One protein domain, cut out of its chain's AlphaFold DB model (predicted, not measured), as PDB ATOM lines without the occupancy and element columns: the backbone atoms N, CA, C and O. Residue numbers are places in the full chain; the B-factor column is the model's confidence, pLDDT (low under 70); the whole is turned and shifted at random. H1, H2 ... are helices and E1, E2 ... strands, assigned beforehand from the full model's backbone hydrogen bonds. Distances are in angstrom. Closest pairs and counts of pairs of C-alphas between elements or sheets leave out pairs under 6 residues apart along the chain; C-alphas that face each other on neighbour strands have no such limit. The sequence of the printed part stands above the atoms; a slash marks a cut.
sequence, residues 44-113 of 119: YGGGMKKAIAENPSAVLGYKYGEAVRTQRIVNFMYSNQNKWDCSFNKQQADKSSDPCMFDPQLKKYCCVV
ATOM      1  N   TYR A  44     225.788 118.410 205.110       69.81
ATOM      2  CA  TYR A  44     225.467 117.940 206.452       69.81
ATOM      3  C   TYR A  44     225.402 116.408 206.470       69.81
ATOM      4  O   TYR A  44     225.349 115.763 205.420       69.81
ATOM      5  N   GLY A  45     225.404 115.823 207.666       70.25
ATOM      6  CA  GLY A  45     225.170 114.392 207.854       70.25
ATOM      7  C   GLY A  45     226.365 113.483 207.542       70.25
ATOM      8  O   GLY A  45     227.533 113.893 207.571       70.25
ATOM      9  N   GLY A  46     226.074 112.201 207.314       61.78
ATOM     10  CA  GLY A  46     227.066 111.122 207.334       61.78
ATOM     11  C   GLY A  46     228.054 111.144 206.173       61.78
ATOM     12  O   GLY A  46     229.218 110.813 206.380       61.78
ATOM     13  N   GLY A  47     227.662 111.627 204.989       59.25
ATOM     14  CA  GLY A  47     228.590 111.764 203.857       59.25
ATOM     15  C   GLY A  47     229.724 112.759 204.114       59.25
ATOM     16  O   GLY A  47     230.844 112.544 203.663       59.25
ATOM     17  N   MET A  48     229.468 113.805 204.905       62.00
ATOM     18  CA  MET A  48     230.492 114.774 205.297       62.00
ATOM     19  C   MET A  48     231.370 114.223 206.428       62.00
ATOM     20  O   MET A  48     232.594 114.290 206.355       62.00
ATOM     21  N   LYS A  49     230.757 113.608 207.451       62.81
ATOM     22  CA  LYS A  49     231.486 113.013 208.586       62.81
ATOM     23  C   LYS A  49     232.387 111.859 208.153       62.81
ATOM     24  O   LYS A  49     233.533 111.815 208.585       62.81
ATOM     25  N   LYS A  50     231.909 110.972 207.274       57.88
ATOM     26  CA  LYS A  50     232.689 109.861 206.708       57.88
ATOM     27  C   LYS A  50     233.844 110.389 205.851       57.88
ATOM     28  O   LYS A  50     234.992 110.038 206.099       57.88
ATOM     29  N   ALA A  51     233.573 111.346 204.960       54.88
ATOM     30  CA  ALA A  51     234.609 111.963 204.131       54.88
ATOM     31  C   ALA A  51     235.691 112.709 204.939       54.88
ATOM     32  O   ALA A  51     236.829 112.805 204.479       54.88
ATOM     33  N   ILE A  52     235.364 113.250 206.118       56.12
ATOM     34  CA  ILE A  52     236.329 113.877 207.036       56.12
ATOM     35  C   ILE A  52     237.093 112.809 207.839       56.12
ATOM     36  O   ILE A  52     238.315 112.891 207.947       56.12
ATOM     37  N   ALA A  53     236.392 111.800 208.366       59.84
ATOM     38  CA  ALA A  53     236.958 110.770 209.238       59.84
ATOM     39  C   ALA A  53     237.891 109.786 208.516       59.84
ATOM     40  O   ALA A  53     238.877 109.351 209.102       59.84
ATOM     41  N   GLU A  54     237.619 109.446 207.255       52.28
ATOM     42  CA  GLU A  54     238.397 108.440 206.517       52.28
ATOM     43  C   GLU A  54     239.748 108.950 206.012       52.28
ATOM     44  O   GLU A  54     240.605 108.154 205.645       52.28
ATOM     45  N   ASN A  55     239.981 110.264 205.992       48.19
ATOM     46  CA  ASN A  55     241.267 110.821 205.567       48.19
ATOM     47  C   ASN A  55     241.618 112.104 206.343       48.19
ATOM     48  O   ASN A  55     241.561 113.200 205.760       48.19
ATOM     49  N   PRO A  56     241.999 111.973 207.631       46.75
ATOM     50  CA  PRO A  56     242.374 113.088 208.500       46.75
ATOM     51  C   PRO A  56     243.745 113.696 208.150       46.75
ATOM     52  O   PRO A  56     244.067 114.787 208.598       46.75
ATOM     53  N   SER A  57     244.562 113.034 207.327       41.19
ATOM     54  CA  SER A  57     245.942 113.421 206.990       41.19
ATOM     55  C   SER A  57     246.083 114.418 205.824       41.19
ATOM     56  O   SER A  57     247.190 114.859 205.529       41.19
ATOM     57  N   ALA A  58     244.983 114.880 205.213       42.44
ATOM     58  CA  ALA A  58     244.985 116.003 204.254       42.44
ATOM     59  C   ALA A  58     245.077 117.397 204.932       42.44
ATOM     60  O   ALA A  58     244.853 118.433 204.302       42.44
ATOM     61  N   VAL A  59     245.428 117.418 206.220       39.69
ATOM     62  CA  VAL A  59     245.493 118.577 207.127       39.69
ATOM     63  C   VAL A  59     246.653 119.548 206.831       39.69
ATOM     64  O   VAL A  59     246.715 120.620 207.422       39.69
ATOM     65  N   LEU A  60     247.512 119.277 205.840       35.56
ATOM     66  CA  LEU A  60     248.561 120.220 205.400       35.56
ATOM     67  C   LEU A  60     248.271 120.941 204.066       35.56
ATOM     68  O   LEU A  60     249.112 121.680 203.569       35.56
ATOM     69  N   GLY A  61     247.056 120.814 203.519       40.38
ATOM     70  CA  GLY A  61     246.607 121.535 202.315       40.38
ATOM     71  C   GLY A  61     245.143 121.969 202.389       40.38
ATOM     72  O   GLY A  61     244.438 121.913 201.381       40.38
ATOM     73  N   TYR A  62     244.702 122.348 203.597       44.94
ATOM     74  CA  TYR A  62     243.320 122.450 204.101       44.94
ATOM     75  C   TYR A  62     242.230 122.866 203.099       44.94
ATOM     76  O   TYR A  62     241.119 122.369 203.185       44.94
ATOM     77  N   LYS A  63     242.510 123.733 202.122       47.19
ATOM     78  CA  LYS A  63     241.485 124.241 201.197       47.19
ATOM     79  C   LYS A  63     241.282 123.411 199.927       47.19
ATOM     80  O   LYS A  63     240.169 123.370 199.414       47.19
ATOM     81  N   TYR A  64     242.321 122.759 199.400       45.59
ATOM     82  CA  TYR A  64     242.221 122.071 198.104       45.59
ATOM     83  C   TYR A  64     241.615 120.670 198.248       45.59
ATOM     84  O   TYR A  64     240.707 120.296 197.507       45.59
ATOM     85  N   GLY A  65     242.061 119.914 199.258       51.34
ATOM     86  CA  GLY A  65     241.503 118.592 199.562       51.34
ATOM     87  C   GLY A  65     240.035 118.657 199.987       51.34
ATOM     88  O   GLY A  65     239.249 117.782 199.629       51.34
ATOM     89  N   GLU A  66     239.654 119.720 200.695       55.06
ATOM     90  CA  GLU A  66     238.275 119.961 201.109       55.06
ATOM     91  C   GLU A  66     237.389 120.347 199.914       55.06
ATOM     92  O   GLU A  66     236.338 119.741 199.726       55.06
ATOM     93  N   ALA A  67     237.860 121.228 199.019       58.19
ATOM     94  CA  ALA A  67     237.135 121.610 197.803       58.19
ATOM     95  C   ALA A  67     236.850 120.419 196.869       58.19
ATOM     96  O   ALA A  67     235.720 120.246 196.408       58.19
ATOM     97  N   VAL A  68     237.840 119.551 196.627       60.78
ATOM     98  CA  VAL A  68     237.661 118.355 195.782       60.78
ATOM     99  C   VAL A  68     236.651 117.379 196.403       60.78
ATOM    100  O   VAL A  68     235.848 116.781 195.683       60.78
ATOM    101  N   ARG A  69     236.639 117.228 197.735       64.44
ATOM    102  CA  ARG A  69     235.669 116.370 198.442       64.44
ATOM    103  C   ARG A  69     234.264 116.962 198.429       64.44
ATOM    104  O   ARG A  69     233.317 116.242 198.123       64.44
ATOM    105  N   THR A  70     234.129 118.262 198.694       68.88
ATOM    106  CA  THR A  70     232.853 118.976 198.575       68.88
ATOM    107  C   THR A  70     232.285 118.811 197.172       68.88
ATOM    108  O   THR A  70     231.123 118.441 197.047       68.88
ATOM    109  N   GLN A  71     233.102 118.966 196.126       70.50
ATOM    110  CA  GLN A  71     232.648 118.773 194.749       70.50
ATOM    111  C   GLN A  71     232.127 117.352 194.496       70.50
ATOM    112  O   GLN A  71     231.080 117.189 193.877       70.50
ATOM    113  N   ARG A  72     232.815 116.313 194.991       71.56
ATOM    114  CA  ARG A  72     232.354 114.920 194.843       71.56
ATOM    115  C   ARG A  72     231.023 114.672 195.544       71.56
ATOM    116  O   ARG A  72     230.143 114.061 194.947       71.56
ATOM    117  N   ILE A  73     230.865 115.156 196.776       73.19
ATOM    118  CA  ILE A  73     229.610 114.993 197.522       73.19
ATOM    119  C   ILE A  73     228.492 115.786 196.847       73.19
ATOM    120  O   ILE A  73     227.409 115.250 196.660       73.19
ATOM    121  N   VAL A  74     228.746 117.022 196.414       76.00
ATOM    122  CA  VAL A  74     227.769 117.836 195.676       76.00
ATOM    123  C   VAL A  74     227.341 117.139 194.381       76.00
ATOM    124  O   VAL A  74     226.146 117.020 194.121       76.00
ATOM    125  N   ASN A  75     228.288 116.602 193.607       76.44
ATOM    126  CA  ASN A  75     227.978 115.809 192.417       76.44
ATOM    127  C   ASN A  75     227.123 114.584 192.777       76.44
ATOM    128  O   ASN A  75     226.109 114.346 192.131       76.44
ATOM    129  N   PHE A  76     227.476 113.851 193.838       77.62
ATOM    130  CA  PHE A  76     226.684 112.723 194.331       77.62
ATOM    131  C   PHE A  76     225.251 113.135 194.706       77.62
ATOM    132  O   PHE A  76     224.304 112.452 194.309       77.62
ATOM    133  N   MET A  77     225.082 114.252 195.425       82.00
ATOM    134  CA  MET A  77     223.768 114.798 195.778       82.00
ATOM    135  C   MET A  77     222.951 115.044 194.509       82.00
ATOM    136  O   MET A  77     221.844 114.525 194.388       82.00
ATOM    137  N   TYR A  78     223.501 115.788 193.545       80.12
ATOM    138  CA  TYR A  78     222.790 116.140 192.317       80.12
ATOM    139  C   TYR A  78     222.485 114.929 191.424       80.12
ATOM    140  O   TYR A  78     221.391 114.843 190.873       80.12
ATOM    141  N   SER A  79     223.387 113.949 191.336       80.00
ATOM    142  CA  SER A  79     223.141 112.699 190.604       80.00
ATOM    143  C   SER A  79     222.060 111.814 191.237       80.00
ATOM    144  O   SER A  79     221.535 110.936 190.559       80.00
ATOM    145  N   ASN A  80     221.708 112.036 192.508       80.69
ATOM    146  CA  ASN A  80     220.676 111.284 193.230       80.69
ATOM    147  C   ASN A  80     219.483 112.166 193.645       80.69
ATOM    148  O   ASN A  80     218.835 111.894 194.656       80.69
ATOM    149  N   GLN A  81     219.168 113.218 192.879       79.81
ATOM    150  CA  GLN A  81     218.032 114.117 193.150       79.81
ATOM    151  C   GLN A  81     216.688 113.398 193.319       79.81
ATOM    152  O   GLN A  81     215.862 113.800 194.130       79.81
ATOM    153  N   ASN A  82     216.480 112.298 192.598       82.81
ATOM    154  CA  ASN A  82     215.278 111.469 192.695       82.81
ATOM    155  C   ASN A  82     215.086 110.795 194.068       82.81
ATOM    156  O   ASN A  82     214.005 110.284 194.341       82.81
ATOM    157  N   LYS A  83     216.122 110.768 194.910       84.06
ATOM    158  CA  LYS A  83     216.106 110.197 196.265       84.06
ATOM    159  C   LYS A  83     216.189 111.267 197.353       84.06
ATOM    160  O   LYS A  83     216.471 110.942 198.505       84.06
ATOM    161  N   TRP A  84     216.024 112.542 197.003       88.12
ATOM    162  CA  TRP A  84     216.066 113.615 197.988       88.12
ATOM    163  C   TRP A  84     214.811 113.599 198.851       88.12
ATOM    164  O   TRP A  84     213.700 113.777 198.358       88.12
ATOM    165  N   ASP A  85     215.009 113.468 200.155       89.44
ATOM    166  CA  ASP A  85     214.006 113.811 201.151       89.44
ATOM    167  C   ASP A  85     214.373 115.162 201.773       89.44
ATOM    168  O   ASP A  85     215.385 115.299 202.461       89.44
ATOM    169  N   CYS A  86     213.548 116.174 201.498       89.06
ATOM    170  CA  CYS A  86     213.720 117.548 201.972       89.06
ATOM    171  C   CYS A  86     212.890 117.867 203.225       89.06
ATOM    172  O   CYS A  86     212.607 119.035 203.496       89.06
ATOM    173  N   SER A  87     212.444 116.864 203.981       88.75
ATOM    174  CA  SER A  87     211.697 117.062 205.231       88.75
ATOM    175  C   SER A  87     212.576 117.470 206.423       88.75
ATOM    176  O   SER A  87     212.052 117.861 207.468       88.75
ATOM    177  N   PHE A  88     213.903 117.442 206.268       84.44
ATOM    178  CA  PHE A  88     214.850 117.632 207.359       84.44
ATOM    179  C   PHE A  88     215.023 119.107 207.731       84.44
ATOM    180  O   PHE A  88     215.223 119.992 206.892       84.44
ATOM    181  N   ASN A  89     215.025 119.368 209.038       87.19
ATOM    182  CA  ASN A  89     215.554 120.609 209.591       87.19
ATOM    183  C   ASN A  89     217.077 120.510 209.806       87.19
ATOM    184  O   ASN A  89     217.671 119.436 209.709       87.19
ATOM    185  N   LYS A  90     217.717 121.635 210.150       82.12
ATOM    186  CA  LYS A  90     219.176 121.698 210.339       82.12
ATOM    187  C   LYS A  90     219.690 120.656 211.342       82.12
ATOM    188  O   LYS A  90     220.672 119.981 211.066       82.12
ATOM    189  N   GLN A  91     219.034 120.520 212.496       82.62
ATOM    190  CA  GLN A  91     219.481 119.613 213.560       82.62
ATOM    191  C   GLN A  91     219.344 118.140 213.156       82.62
ATOM    192  O   GLN A  91     220.189 117.325 213.523       82.62
ATOM    193  N   GLN A  92     218.296 117.798 212.405       83.69
ATOM    194  CA  GLN A  92     218.113 116.455 211.859       83.69
ATOM    195  C   GLN A  92     219.148 116.168 210.765       83.69
ATOM    196  O   GLN A  92     219.769 115.112 210.793       83.69
ATOM    197  N   ALA A  93     219.412 117.125 209.872       82.62
ATOM    198  CA  ALA A  93     220.446 117.000 208.845       82.62
ATOM    199  C   ALA A  93     221.858 116.858 209.453       82.62
ATOM    200  O   ALA A  93     222.625 116.002 209.025       82.62
ATOM    201  N   ASP A  94     222.184 117.622 210.504       81.31
ATOM    202  CA  ASP A  94     223.452 117.528 211.252       81.31
ATOM    203  C   ASP A  94     223.676 116.122 211.859       81.31
ATOM    204  O   ASP A  94     224.816 115.661 212.012       81.31
ATOM    205  N   LYS A  95     222.589 115.439 212.240       81.12
ATOM    206  CA  LYS A  95     222.600 114.111 212.873       81.12
ATOM    207  C   LYS A  95     222.355 112.957 211.899       81.12
ATOM    208  O   LYS A  95     222.569 111.816 212.294       81.12
ATOM    209  N   SER A  96     221.938 113.243 210.669       81.31
ATOM    210  CA  SER A  96     221.615 112.229 209.669       81.31
ATOM    211  C   SER A  96     222.825 111.352 209.346       81.31
ATOM    212  O   SER A  96     223.960 111.833 209.277       81.31
ATOM    213  N   SER A  97     222.581 110.060 209.140       79.75
ATOM    214  CA  SER A  97     223.566 109.117 208.601       79.75
ATOM    215  C   SER A  97     223.755 109.271 207.091       79.75
ATOM    216  O   SER A  97     224.774 108.843 206.554       79.75
ATOM    217  N   ASP A  98     222.799 109.901 206.419       83.44
ATOM    218  CA  ASP A  98     222.826 110.151 204.984       83.44
ATOM    219  C   ASP A  98     223.494 111.502 204.670       83.44
ATOM    220  O   ASP A  98     223.534 112.397 205.524       83.44
ATOM    221  N   PRO A  99     224.055 111.677 203.461       80.94
ATOM    222  CA  PRO A  99     224.520 112.977 203.002       80.94
ATOM    223  C   PRO A  99     223.332 113.916 202.786       80.94
ATOM    224  O   PRO A  99     222.357 113.569 202.118       80.94
ATOM    225  N   CYS A 100     223.442 115.117 203.340       83.69
ATOM    226  CA  CYS A 100     222.425 116.152 203.252       83.69
ATOM    227  C   CYS A 100     223.014 117.455 202.711       83.69
ATOM    228  O   CYS A 100     224.193 117.745 202.906       83.69
ATOM    229  N   MET A 101     222.182 118.270 202.070       85.44
ATOM    230  CA  MET A 101     222.552 119.555 201.485       85.44
ATOM    231  C   MET A 101     221.409 120.553 201.660       85.44
ATOM    232  O   MET A 101     220.240 120.188 201.561       85.44
ATOM    233  N   PHE A 102     221.728 121.816 201.939       81.75
ATOM    234  CA  PHE A 102     220.706 122.864 201.967       81.75
ATOM    235  C   PHE A 102     220.258 123.231 200.548       81.75
ATOM    236  O   PHE A 102     221.086 123.593 199.711       81.75
ATOM    237  N   ASP A 103     218.949 123.195 200.306       81.38
ATOM    238  CA  ASP A 103     218.327 123.668 199.075       81.38
ATOM    239  C   ASP A 103     217.833 125.119 199.262       81.38
ATOM    240  O   ASP A 103     216.913 125.365 200.053       81.38
ATOM    241  N   PRO A 104     218.412 126.104 198.547       72.50
ATOM    242  CA  PRO A 104     218.017 127.505 198.662       72.50
ATOM    243  C   PRO A 104     216.638 127.817 198.061       72.50
ATOM    244  O   PRO A 104     216.024 128.797 198.483       72.50
ATOM    245  N   GLN A 105     216.143 127.017 197.112       72.56
ATOM    246  CA  GLN A 105     214.818 127.208 196.517       72.56
ATOM    247  C   GLN A 105     213.729 126.800 197.509       72.56
ATOM    248  O   GLN A 105     212.784 127.550 197.749       72.56
ATOM    249  N   LEU A 106     213.902 125.636 198.139       71.81
ATOM    250  CA  LEU A 106     212.943 125.096 199.106       71.81
ATOM    251  C   LEU A 106     213.150 125.633 200.526       71.81
ATOM    252  O   LEU A 106     212.269 125.480 201.372       71.81
ATOM    253  N   LYS A 107     214.301 126.258 200.804       78.31
ATOM    254  CA  LYS A 107     214.751 126.670 202.146       78.31
ATOM    255  C   LYS A 107     214.732 125.518 203.159       78.31
ATOM    256  O   LYS A 107     214.457 125.726 204.342       78.31
ATOM    257  N   LYS A 108     215.029 124.300 202.701       79.25
ATOM    258  CA  LYS A 108     215.047 123.070 203.509       79.25
ATOM    259  C   LYS A 108     216.352 122.304 203.319       79.25
ATOM    260  O   LYS A 108     217.137 122.617 202.429       79.25
ATOM    261  N   TYR A 109     216.592 121.319 204.179       84.50
ATOM    262  CA  TYR A 109     217.736 120.423 204.060       84.50
ATOM    263  C   TYR A 109     217.270 119.139 203.381       84.50
ATOM    264  O   TYR A 109     216.352 118.485 203.869       84.50
ATOM    265  N   CYS A 110     217.885 118.814 202.250       84.94
ATOM    266  CA  CYS A 110     217.576 117.646 201.442       84.94
ATOM    267  C   CYS A 110     218.651 116.587 201.645       84.94
ATOM    268  O   CYS A 110     219.834 116.860 201.441       84.94
ATOM    269  N   CYS A 111     218.243 115.393 202.055       87.56
ATOM    270  CA  CYS A 111     219.123 114.254 202.281       87.56
ATOM    271  C   CYS A 111     218.881 113.178 201.226       87.56
ATOM    272  O   CYS A 111     217.738 112.947 200.841       87.56
ATOM    273  N   VAL A 112     219.935 112.495 200.776       86.81
ATOM    274  CA  VAL A 112     219.782 111.329 199.891       86.81
ATOM    275  C   VAL A 112     219.523 110.099 200.756       86.81
ATOM    276  O   VAL A 112     220.458 109.438 201.203       86.81
ATOM    277  N   VAL A 113     218.254 109.809 201.030       83.25
ATOM    278  CA  VAL A 113     217.868 108.733 201.955       83.25
ATOM    279  C   VAL A 113     218.282 107.349 201.446       83.25
ATOM    280  O   VAL A 113     218.232 107.064 200.247       83.25
TER     281      VAL A 113
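This is residues 44 to 113 of the 119 residues of an uncharacterized protein of uncultured archaeon (UniProt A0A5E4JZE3). A small twisted sheet of three strands makes one end, with short H3 over one face and residues 73 to 79 of long H2 crossing the other. H1 and H2 form a loose helical hairpin that reaches away from the sheet along the longest axis, and residues 59 to 64 stick out at its tip. The 70 printed residues have three named helices and three named strands, in the order H1 H2 E1 H3 E2 E3, class mixed; the antiparallel sheet runs E1, E3, E2. It is compact, with a radius of gyration of the C-alphas of 12.5 A, yet elongated, spanning 37 by 21 by 18 A.

Start at residues 44 to 45, paired antiparallel with residues 99 to 100 of E2, residues 99 to 103. H1, residues 46 to 53, only grazes the sheet. H2, residues 62 to 79, only just touches H1, with 3 pairs of C-alphas within 8 A, closest Gly 47 and Ile 73 at 7.2 A; they run opposite ways. H2 runs across E2, at 81 degrees on the local plane. E1, residues 84 to 88, neighbours E3, residues 108 to 112: find N 85 and O 111, 2.9 A. E3 and E2, a hairpin, have N 101 and O 110 at 2.8 A. H3, residues 90 to 95, runs along E3 on the opposite face from H2; C-alphas 93 and 109 are closest, 6.5 A. E1, H3, E2 form a split strand-helix-strand unit, E3 between its strands, with a right-handed crossover. Every O i to N i+4 pair is within hydrogen-bond range in H1 and H3, 13 of 14 in H2.

Find C-alpha 46 at (227.066, 111.122, 207.334), where H1 begins. H2 spans 26.2 A, E2 13.0 A and E3 13.2 A, ending at C-alpha 112 (219.782, 111.329, 199.891).

The C-alphas of Leu 60 and Ser 87 are farthest apart, 37.0 A. The printed part has no cut and no long link. Residue 44 and residues 46 to 70 have pLDDT under 70.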